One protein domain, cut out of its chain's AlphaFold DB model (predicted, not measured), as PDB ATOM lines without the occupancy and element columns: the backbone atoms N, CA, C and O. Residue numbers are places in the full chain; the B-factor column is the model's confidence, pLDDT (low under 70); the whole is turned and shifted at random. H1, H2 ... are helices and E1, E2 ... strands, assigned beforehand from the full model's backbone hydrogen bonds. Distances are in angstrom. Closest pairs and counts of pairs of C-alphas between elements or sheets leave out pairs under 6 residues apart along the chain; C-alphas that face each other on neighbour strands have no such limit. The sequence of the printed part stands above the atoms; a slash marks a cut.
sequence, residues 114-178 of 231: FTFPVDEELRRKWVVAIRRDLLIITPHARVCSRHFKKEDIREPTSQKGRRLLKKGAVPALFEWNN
ATOM      1  N   PHE A 114      -4.485  43.581  17.583       92.69
ATOM      2  CA  PHE A 114      -3.457  44.207  16.764       92.69
ATOM      3  C   PHE A 114      -3.339  43.502  15.416       92.69
ATOM      4  O   PHE A 114      -3.391  42.272  15.341       92.69
ATOM      5  N   THR A 115      -3.203  44.289  14.350       92.25
ATOM      6  CA  THR A 115      -2.876  43.814  13.001       92.25
ATOM      7  C   THR A 115      -1.435  43.344  12.930       92.25
ATOM      8  O   THR A 115      -0.574  43.865  13.641       92.25
ATOM      9  N   PHE A 116      -1.167  42.417  12.013       91.25
ATOM     10  CA  PHE A 116       0.207  42.114  11.635       91.25
ATOM     11  C   PHE A 116       0.899  43.369  11.078       91.25
ATOM     12  O   PHE A 116       0.251  44.181  10.408       91.25
ATOM     13  N   PRO A 117       2.192  43.555  11.378       90.06
ATOM     14  CA  PRO A 117       2.957  44.681  10.870       90.06
ATOM     15  C   PRO A 117       3.133  44.585   9.351       90.06
ATOM     16  O   PRO A 117       3.183  43.493   8.784       90.06
ATOM     17  N   VAL A 118       3.230  45.753   8.710       87.69
ATOM     18  CA  VAL A 118       3.561  45.873   7.279       87.69
ATOM     19  C   VAL A 118       5.023  45.505   7.037       87.69
ATOM     20  O   VAL A 118       5.338  44.892   6.024       87.69
ATOM     21  N   ASP A 119       5.894  45.847   7.992       90.00
ATOM     22  CA  ASP A 119       7.305  45.481   7.959       90.00
ATOM     23  C   ASP A 119       7.477  43.960   7.946       90.00
ATOM     24  O   ASP A 119       6.996  43.248   8.836       90.00
ATOM     25  N   GLU A 120       8.162  43.469   6.921       90.31
ATOM     26  CA  GLU A 120       8.234  42.048   6.643       90.31
ATOM     27  C   GLU A 120       9.105  41.306   7.659       90.31
ATOM     28  O   GLU A 120       8.757  40.202   8.079       90.31
ATOM     29  N   GLU A 121      10.195  41.920   8.117       92.44
ATOM     30  CA  GLU A 121      11.058  41.323   9.133       92.44
ATOM     31  C   GLU A 121      10.326  41.165  10.464       92.44
ATOM     32  O   GLU A 121      10.340  40.086  11.069       92.44
ATOM     33  N   LEU A 122       9.638  42.215  10.920       91.38
ATOM     34  CA  LEU A 122       8.834  42.137  12.133       91.38
ATOM     35  C   LEU A 122       7.678  41.144  11.978       91.38
ATOM     36  O   LEU A 122       7.377  40.394  12.908       91.38
ATOM     37  N   ARG A 123       7.066  41.078  10.792       90.69
ATOM     38  CA  ARG A 123       6.019  40.103  10.474       90.69
ATOM     39  C   ARG A 123       6.542  38.669  10.564       90.69
ATOM     40  O   ARG A 123       5.887  37.841  11.195       90.69
ATOM     41  N   ARG A 124       7.733  38.379  10.026       89.75
ATOM     42  CA  ARG A 124       8.403  37.072  10.170       89.75
ATOM     43  C   ARG A 124       8.655  36.740  11.642       89.75
ATOM     44  O   ARG A 124       8.311  35.643  12.077       89.75
ATOM     45  N   LYS A 125       9.148  37.700  12.438       91.75
ATOM     46  CA  LYS A 125       9.336  37.519  13.893       91.75
ATOM     47  C   LYS A 125       8.030  37.144  14.596       91.75
ATOM     48  O   LYS A 125       8.037  36.269  15.455       91.75
ATOM     49  N   TRP A 126       6.905  37.751  14.215       92.44
ATOM     50  CA  TRP A 126       5.595  37.393  14.767       92.44
ATOM     51  C   TRP A 126       5.179  35.970  14.398       92.44
ATOM     52  O   TRP A 126       4.708  35.243  15.268       92.44
ATOM     53  N   VAL A 127       5.353  35.557  13.141       89.25
ATOM     54  CA  VAL A 127       5.015  34.194  12.696       89.25
ATOM     55  C   VAL A 127       5.827  33.154  13.466       89.25
ATOM     56  O   VAL A 127       5.246  32.226  14.027       89.25
ATOM     57  N   VAL A 128       7.143  33.365  13.572       88.25
ATOM     58  CA  VAL A 128       8.048  32.494  14.338       88.25
ATOM     59  C   VAL A 128       7.630  32.439  15.806       88.25
ATOM     60  O   VAL A 128       7.551  31.361  16.390       88.25
ATOM     61  N   ALA A 129       7.300  33.587  16.401       88.31
ATOM     62  CA  ALA A 129       6.881  33.654  17.794       88.31
ATOM     63  C   ALA A 129       5.565  32.899  18.053       88.31
ATOM     64  O   ALA A 129       5.435  32.267  19.098       88.31
ATOM     65  N   ILE A 130       4.625  32.919  17.098       88.25
ATOM     66  CA  ILE A 130       3.334  32.211  17.175       88.25
ATOM     67  C   ILE A 130       3.486  30.693  16.945       88.25
ATOM     68  O   ILE A 130       2.587  29.946  17.326       88.25
ATOM     69  N   ARG A 131       4.613  30.238  16.371       81.69
ATOM     70  CA  ARG A 131       4.955  28.819  16.139       81.69
ATOM     71  C   ARG A 131       3.855  28.034  15.419       81.69
ATOM     72  O   ARG A 131       3.404  26.991  15.886       81.69
ATOM     73  N   ARG A 132       3.376  28.569  14.296       75.06
ATOM     74  CA  ARG A 132       2.350  27.913  13.482       75.06
ATOM     75  C   ARG A 132       2.847  27.777  12.053       75.06
ATOM     76  O   ARG A 132       2.927  28.779  11.348       75.06
ATOM     77  N   ASP A 133       3.079  26.537  11.636       62.38
ATOM     78  CA  ASP A 133       3.732  26.202  10.363       62.38
ATOM     79  C   ASP A 133       2.919  26.606   9.117       62.38
ATOM     80  O   ASP A 133       3.435  26.582   8.010       62.38
ATOM     81  N   LEU A 134       1.667  27.056   9.282       65.38
ATOM     82  CA  LEU A 134       0.773  27.494   8.199       65.38
ATOM     83  C   LEU A 134      -0.081  28.709   8.583       65.38
ATOM     84  O   LEU A 134      -1.307  28.740   8.412       65.38
ATOM     85  N   LEU A 135       0.529  29.720   9.197       75.62
ATOM     86  CA  LEU A 135      -0.209  30.936   9.519       75.62
ATOM     87  C   LEU A 135      -0.440  31.777   8.254       75.62
ATOM     88  O   LEU A 135       0.390  32.596   7.880       75.62
ATOM     89  N   ILE A 136      -1.610  31.615   7.631       78.44
ATOM     90  CA  ILE A 136      -2.064  32.515   6.559       78.44
ATOM     91  C   ILE A 136      -2.329  33.897   7.169       78.44
ATOM     92  O   ILE A 136      -3.287  34.084   7.930       78.44
ATOM     93  N   ILE A 137      -1.464  34.862   6.852       82.94
ATOM     94  CA  ILE A 137      -1.614  36.258   7.267       82.94
ATOM     95  C   ILE A 137      -2.601  36.930   6.317       82.94
ATOM     96  O   ILE A 137      -2.234  37.444   5.266       82.94
ATOM     97  N   THR A 138      -3.876  36.927   6.692       83.38
ATOM     98  CA  THR A 138      -4.894  37.741   6.022       83.38
ATOM     99  C   THR A 138      -4.876  39.172   6.579       83.38
ATOM    100  O   THR A 138      -4.448  39.382   7.718       83.38
ATOM    101  N   PRO A 139      -5.396  40.182   5.857       80.62
ATOM    102  CA  PRO A 139      -5.532  41.548   6.388       80.62
ATOM    103  C   PRO A 139      -6.422  41.631   7.646       80.62
ATOM    104  O   PRO A 139      -6.347  42.578   8.435       80.62
ATOM    105  N   HIS A 140      -7.255  40.614   7.866       82.19
ATOM    106  CA  HIS A 140      -8.114  40.478   9.040       82.19
ATOM    107  C   HIS A 140      -7.488  39.626  10.152       82.19
ATOM    108  O   HIS A 140      -8.102  39.464  11.204       82.19
ATOM    109  N   ALA A 141      -6.284  39.082   9.954       88.38
ATOM    110  CA  ALA A 141      -5.588  38.331  10.985       88.38
ATOM    111  C   ALA A 141      -5.169  39.279  12.116       88.38
ATOM    112  O   ALA A 141      -4.501  40.292  11.892       88.38
ATOM    113  N   ARG A 142      -5.579  38.948  13.345       91.75
ATOM    114  CA  ARG A 142      -5.303  39.750  14.539       91.75
ATOM    115  C   ARG A 142      -4.651  38.932  15.639       91.75
ATOM    116  O   ARG A 142      -4.899  37.736  15.775       91.75
ATOM    117  N   VAL A 143      -3.862  39.605  16.468       93.06
ATOM    118  CA  VAL A 143      -3.310  39.067  17.716       93.06
ATOM    119  C   VAL A 143      -3.808  39.929  18.870       93.06
ATOM    120  O   VAL A 143      -3.685  41.152  18.838       93.06
ATOM    121  N   CYS A 144      -4.414  39.310  19.885       93.19
ATOM    122  CA  CYS A 144      -4.939  40.053  21.029       93.19
ATOM    123  C   CYS A 144      -3.824  40.512  21.984       93.19
ATOM    124  O   CYS A 144      -2.754  39.906  22.068       93.19
ATOM    125  N   SER A 145      -4.103  41.552  22.766       92.94
ATOM    126  CA  SER A 145      -3.150  42.193  23.675       92.94
ATOM    127  C   SER A 145      -2.591  41.293  24.777       92.94
ATOM    128  O   SER A 145      -1.597  41.660  25.389       92.94
ATOM    129  N   ARG A 146      -3.171  40.110  25.023       91.38
ATOM    130  CA  ARG A 146      -2.653  39.143  26.011       91.38
ATOM    131  C   ARG A 146      -1.296  38.556  25.627       91.38
ATOM    132  O   ARG A 146      -0.597  38.083  26.511       91.38
ATOM    133  N   HIS A 147      -0.944  38.577  24.343       93.38
ATOM    134  CA  HIS A 147       0.321  38.021  23.855       93.38
ATOM    135  C   HIS A 147       1.472  39.031  23.871       93.38
ATOM    136  O   HIS A 147       2.622  38.659  23.644       93.38
ATOM    137  N   PHE A 148       1.174  40.295  24.168       93.19
ATOM    138  CA  PHE A 148       2.151  41.371  24.261       93.19
ATOM    139  C   PHE A 148       2.344  41.767  25.713       93.19
ATOM    140  O   PHE A 148       1.413  41.722  26.523       93.19
ATOM    141  N   LYS A 149       3.554  42.202  26.041       92.12
ATOM    142  CA  LYS A 149       3.795  42.807  27.340       92.12
ATOM    143  C   LYS A 149       3.073  44.147  27.412       92.12
ATOM    144  O   LYS A 149       2.968  44.868  26.421       92.12
ATOM    145  N   LYS A 150       2.607  44.516  28.604       90.12
ATOM    146  CA  LYS A 150       1.938  45.810  28.820       90.12
ATOM    147  C   LYS A 150       2.850  46.985  28.468       90.12
ATOM    148  O   LYS A 150       2.369  47.988  27.962       90.12
ATOM    149  N   GLU A 151       4.157  46.828  28.679       92.44
ATOM    150  CA  GLU A 151       5.167  47.821  28.311       92.44
ATOM    151  C   GLU A 151       5.253  48.063  26.801       92.44
ATOM    152  O   GLU A 151       5.607  49.165  26.393       92.44
ATOM    153  N   ASP A 152       4.893  47.085  25.972       92.56
ATOM    154  CA  ASP A 152       4.930  47.196  24.513       92.56
ATOM    155  C   ASP A 152       3.663  47.825  23.932       92.56
ATOM    156  O   ASP A 152       3.614  48.148  22.744       92.56
ATOM    157  N   ILE A 153       2.641  48.037  24.763       92.94
ATOM    158  CA  ILE A 153       1.361  48.617  24.370       92.94
ATOM    159  C   ILE A 153       1.352  50.100  24.749       92.94
ATOM    160  O   ILE A 153       1.538  50.481  25.900       92.94
ATOM    161  N   ARG A 154       1.112  50.953  23.756       91.38
ATOM    162  CA  ARG A 154       0.889  52.389  23.916       91.38
ATOM    163  C   ARG A 154      -0.600  52.649  24.091       91.38
ATOM    164  O   ARG A 154      -1.403  52.318  23.212       91.38
ATOM    165  N   GLU A 155      -0.945  53.256  25.219       89.56
ATOM    166  CA  GLU A 155      -2.289  53.772  25.454       89.56
ATOM    167  C   GLU A 155      -2.574  54.959  24.514       89.56
ATOM    168  O   GLU A 155      -1.656  55.706  24.156       89.56
ATOM    169  N   PRO A 156      -3.825  55.119  24.055       88.19
ATOM    170  CA  PRO A 156      -4.192  56.196  23.151       88.19
ATOM    171  C   PRO A 156      -4.110  57.560  23.842       88.19
ATOM    172  O   PRO A 156      -4.576  57.732  24.963       88.19
ATOM    173  N   THR A 157      -3.587  58.561  23.135       85.88
ATOM    174  CA  THR A 157      -3.541  59.957  23.613       85.88
ATOM    175  C   THR A 157      -4.920  60.626  23.609       85.88
ATOM    176  O   THR A 157      -5.160  61.575  24.344       85.88
ATOM    177  N   SER A 158      -5.842  60.137  22.776       84.12
ATOM    178  CA  SER A 158      -7.202  60.666  22.645       84.12
ATOM    179  C   SER A 158      -8.221  59.713  23.266       84.12
ATOM    180  O   SER A 158      -8.083  58.496  23.148       84.12
ATOM    181  N   GLN A 159      -9.303  60.258  23.826       77.75
ATOM    182  CA  GLN A 159     -10.408  59.495  24.421       77.75
ATOM    183  C   GLN A 159     -11.083  58.516  23.435       77.75
ATOM    184  O   GLN A 159     -11.687  57.534  23.857       77.75
ATOM    185  N   LYS A 160     -10.966  58.753  22.119       78.38
ATOM    186  CA  LYS A 160     -11.471  57.861  21.052       78.38
ATOM    187  C   LYS A 160     -10.370  57.051  20.350       78.38
ATOM    188  O   LYS A 160     -10.641  56.376  19.358       78.38
ATOM    189  N   GLY A 161      -9.122  57.150  20.801       78.12
ATOM    190  CA  GLY A 161      -7.996  56.484  20.154       78.12
ATOM    191  C   GLY A 161      -7.978  54.975  20.405       78.12
ATOM    192  O   GLY A 161      -8.511  54.476  21.393       78.12
ATOM    193  N   ARG A 162      -7.323  54.233  19.508       83.25
ATOM    194  CA  ARG A 162      -7.037  52.803  19.698       83.25
ATOM    195  C   ARG A 162      -5.663  52.631  20.334       83.25
ATOM    196  O   ARG A 162      -4.750  53.395  20.028       83.25
ATOM    197  N   ARG A 163      -5.503  51.594  21.161       89.94
ATOM    198  CA  ARG A 163      -4.178  51.162  21.625       89.94
ATOM    199  C   ARG A 163      -3.312  50.765  20.432       89.94
ATOM    200  O   ARG A 163      -3.812  50.155  19.485       89.94
ATOM    201  N   LEU A 164      -2.025  51.080  20.496       90.00
ATOM    202  CA  LEU A 164      -1.039  50.757  19.462       90.00
ATOM    203  C   LEU A 164       0.139  50.002  20.072       90.00
ATOM    204  O   LEU A 164       0.380  50.091  21.269       90.00
ATOM    205  N   LEU A 165       0.894  49.278  19.253       92.75
ATOM    206  CA  LEU A 165       2.137  48.651  19.695       92.75
ATOM    207  C   LEU A 165       3.323  49.607  19.523       92.75
ATOM    208  O   LEU A 165       3.347  50.445  18.618       92.75
ATOM    209  N   LYS A 166       4.325  49.479  20.395       92.69
ATOM    210  CA  LYS A 166       5.641  50.096  20.201       92.69
ATOM    211  C   LYS A 166       6.285  49.557  18.918       92.69
ATOM    212  O   LYS A 166       6.019  48.437  18.482       92.69
ATOM    213  N   LYS A 167       7.155  50.367  18.308       89.25
ATOM    214  CA  LYS A 167       7.929  49.951  17.130       89.25
ATOM    215  C   LYS A 167       8.786  48.737  17.499       89.25
ATOM    216  O   LYS A 167       9.462  48.773  18.520       89.25
ATOM    217  N   GLY A 168       8.730  47.682  16.689       90.12
ATOM    218  CA  GLY A 168       9.493  46.452  16.922       90.12
ATOM    219  C   GLY A 168       8.918  45.511  17.986       90.12
ATOM    220  O   GLY A 168       9.544  44.495  18.273       90.12
ATOM    221  N   ALA A 169       7.746  45.802  18.560       94.06
ATOM    222  CA  ALA A 169       7.111  44.902  19.516       94.06
ATOM    223  C   ALA A 169       6.786  43.547  18.868       94.06
ATOM    224  O   ALA A 169       6.225  43.484  17.770       94.06
ATOM    225  N   VAL A 170       7.099  42.467  19.580       93.06
ATOM    226  CA  VAL A 170       6.807  41.089  19.178       93.06
ATOM    227  C   VAL A 170       5.938  40.422  20.240       93.06
ATOM    228  O   VAL A 170       6.099  40.706  21.429       93.06
ATOM    229  N   PRO A 171       4.994  39.550  19.852       92.38
ATOM    230  CA  PRO A 171       4.258  38.780  20.833       92.38
ATOM    231  C   PRO A 171       5.242  37.818  21.508       92.38
ATOM    232  O   PRO A 171       6.012  37.136  20.838       92.38
ATOM    233  N   ALA A 172       5.254  37.805  22.835       90.62
ATOM    234  CA  ALA A 172       6.224  37.049  23.629       90.62
ATOM    235  C   ALA A 172       5.561  36.195  24.714       90.62
ATOM    236  O   ALA A 172       6.172  35.251  25.216       90.62
ATOM    237  N   LEU A 173       4.318  36.518  25.077       87.94
ATOM    238  CA  LEU A 173       3.592  35.879  26.167       87.94
ATOM    239  C   LEU A 173       2.819  34.665  25.638       87.94
ATOM    240  O   LEU A 173       1.658  34.766  25.222       87.94
ATOM    241  N   PHE A 174       3.496  33.519  25.646       85.81
ATOM    242  CA  PHE A 174       2.957  32.227  25.237       85.81
ATOM    243  C   PHE A 174       3.325  31.130  26.232       85.81
ATOM    244  O   PHE A 174       4.373  31.191  26.874       85.81
ATOM    245  N   GLU A 175       2.504  30.085  26.283       79.06
ATOM    246  CA  GLU A 175       2.716  28.926  27.154       79.06
ATOM    247  C   GLU A 175       4.078  28.253  26.905       79.06
ATOM    248  O   GLU A 175       4.798  27.933  27.845       79.06
ATOM    249  N   TRP A 176       4.509  28.169  25.642       79.50
ATOM    250  CA  TRP A 176       5.806  27.600  25.249       79.50
ATOM    251  C   TRP A 176       7.028  28.490  25.529       79.50
ATOM    252  O   TRP A 176       8.155  28.070  25.272       79.50
ATOM    253  N   ASN A 177       6.821  29.710  26.031       77.25
ATOM    254  CA  ASN A 177       7.879  30.601  26.515       77.25
ATOM    255  C   ASN A 177       7.939  30.616  28.059       77.25
ATOM    256  O   ASN A 177       8.415  31.587  28.643       77.25
ATOM    257  N   ASN A 178       7.427  29.570  28.724       71.38
ATOM    258  CA  ASN A 178       7.278  29.479  30.185       71.38
ATOM    259  C   ASN A 178       6.402  30.589  30.792       71.38
ATOM    260  O   ASN A 178       6.511  30.904  31.977       71.38
TER     261      ASN A 178
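What this domain is: This is residues 114 to 178 of the 231 residues of the protein "THAP domain-containing protein 1-like" of Clupea harengus (UniProt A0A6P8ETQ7). This domain has little regular structure: one helix, H1, and one short strand, E1, are set among long loops. The long link after H1 reaches one end of the longest axis at Asp 133, and a loop that folds back on itself, residues 153 to 165, reaches toward the other. The printed part has 65 residues, 14 of them in named elements, H1 then E1, a mixed class. It is compact, with a radius of gyration of the C-alphas of 12.3 A and spans of 39 by 29 by 18 A.

Where its parts are: H1, residues 120 to 130, runs 15.2 A from C-alpha 120 at (8.234, 42.048, 6.643) to C-alpha 130 at (3.334, 32.211, 17.175). E1 is residues 142 to 144, with C-alpha 144 at (-4.939, 40.053, 21.029).

How they stand to each other: Residues 114 to 115 pair antiparallel with residues 142 to 143 of E1, which pairs with no named strand. H1 and E1 are apart. Residues 153 to 154 pair antiparallel with 164 to 165. In H1 every O i to N i+4 pair is within hydrogen-bond range.

The domain as a whole: The C-alphas farthest apart, of Asp 133 and Gln 159, are 38.8 A apart. The printed part has no cut. The link from H1 to E1 is long, and residues 145 to 178 hold no named element. Mean pLDDT of the printed part is 87.0; residues 133 to 134 are under 70.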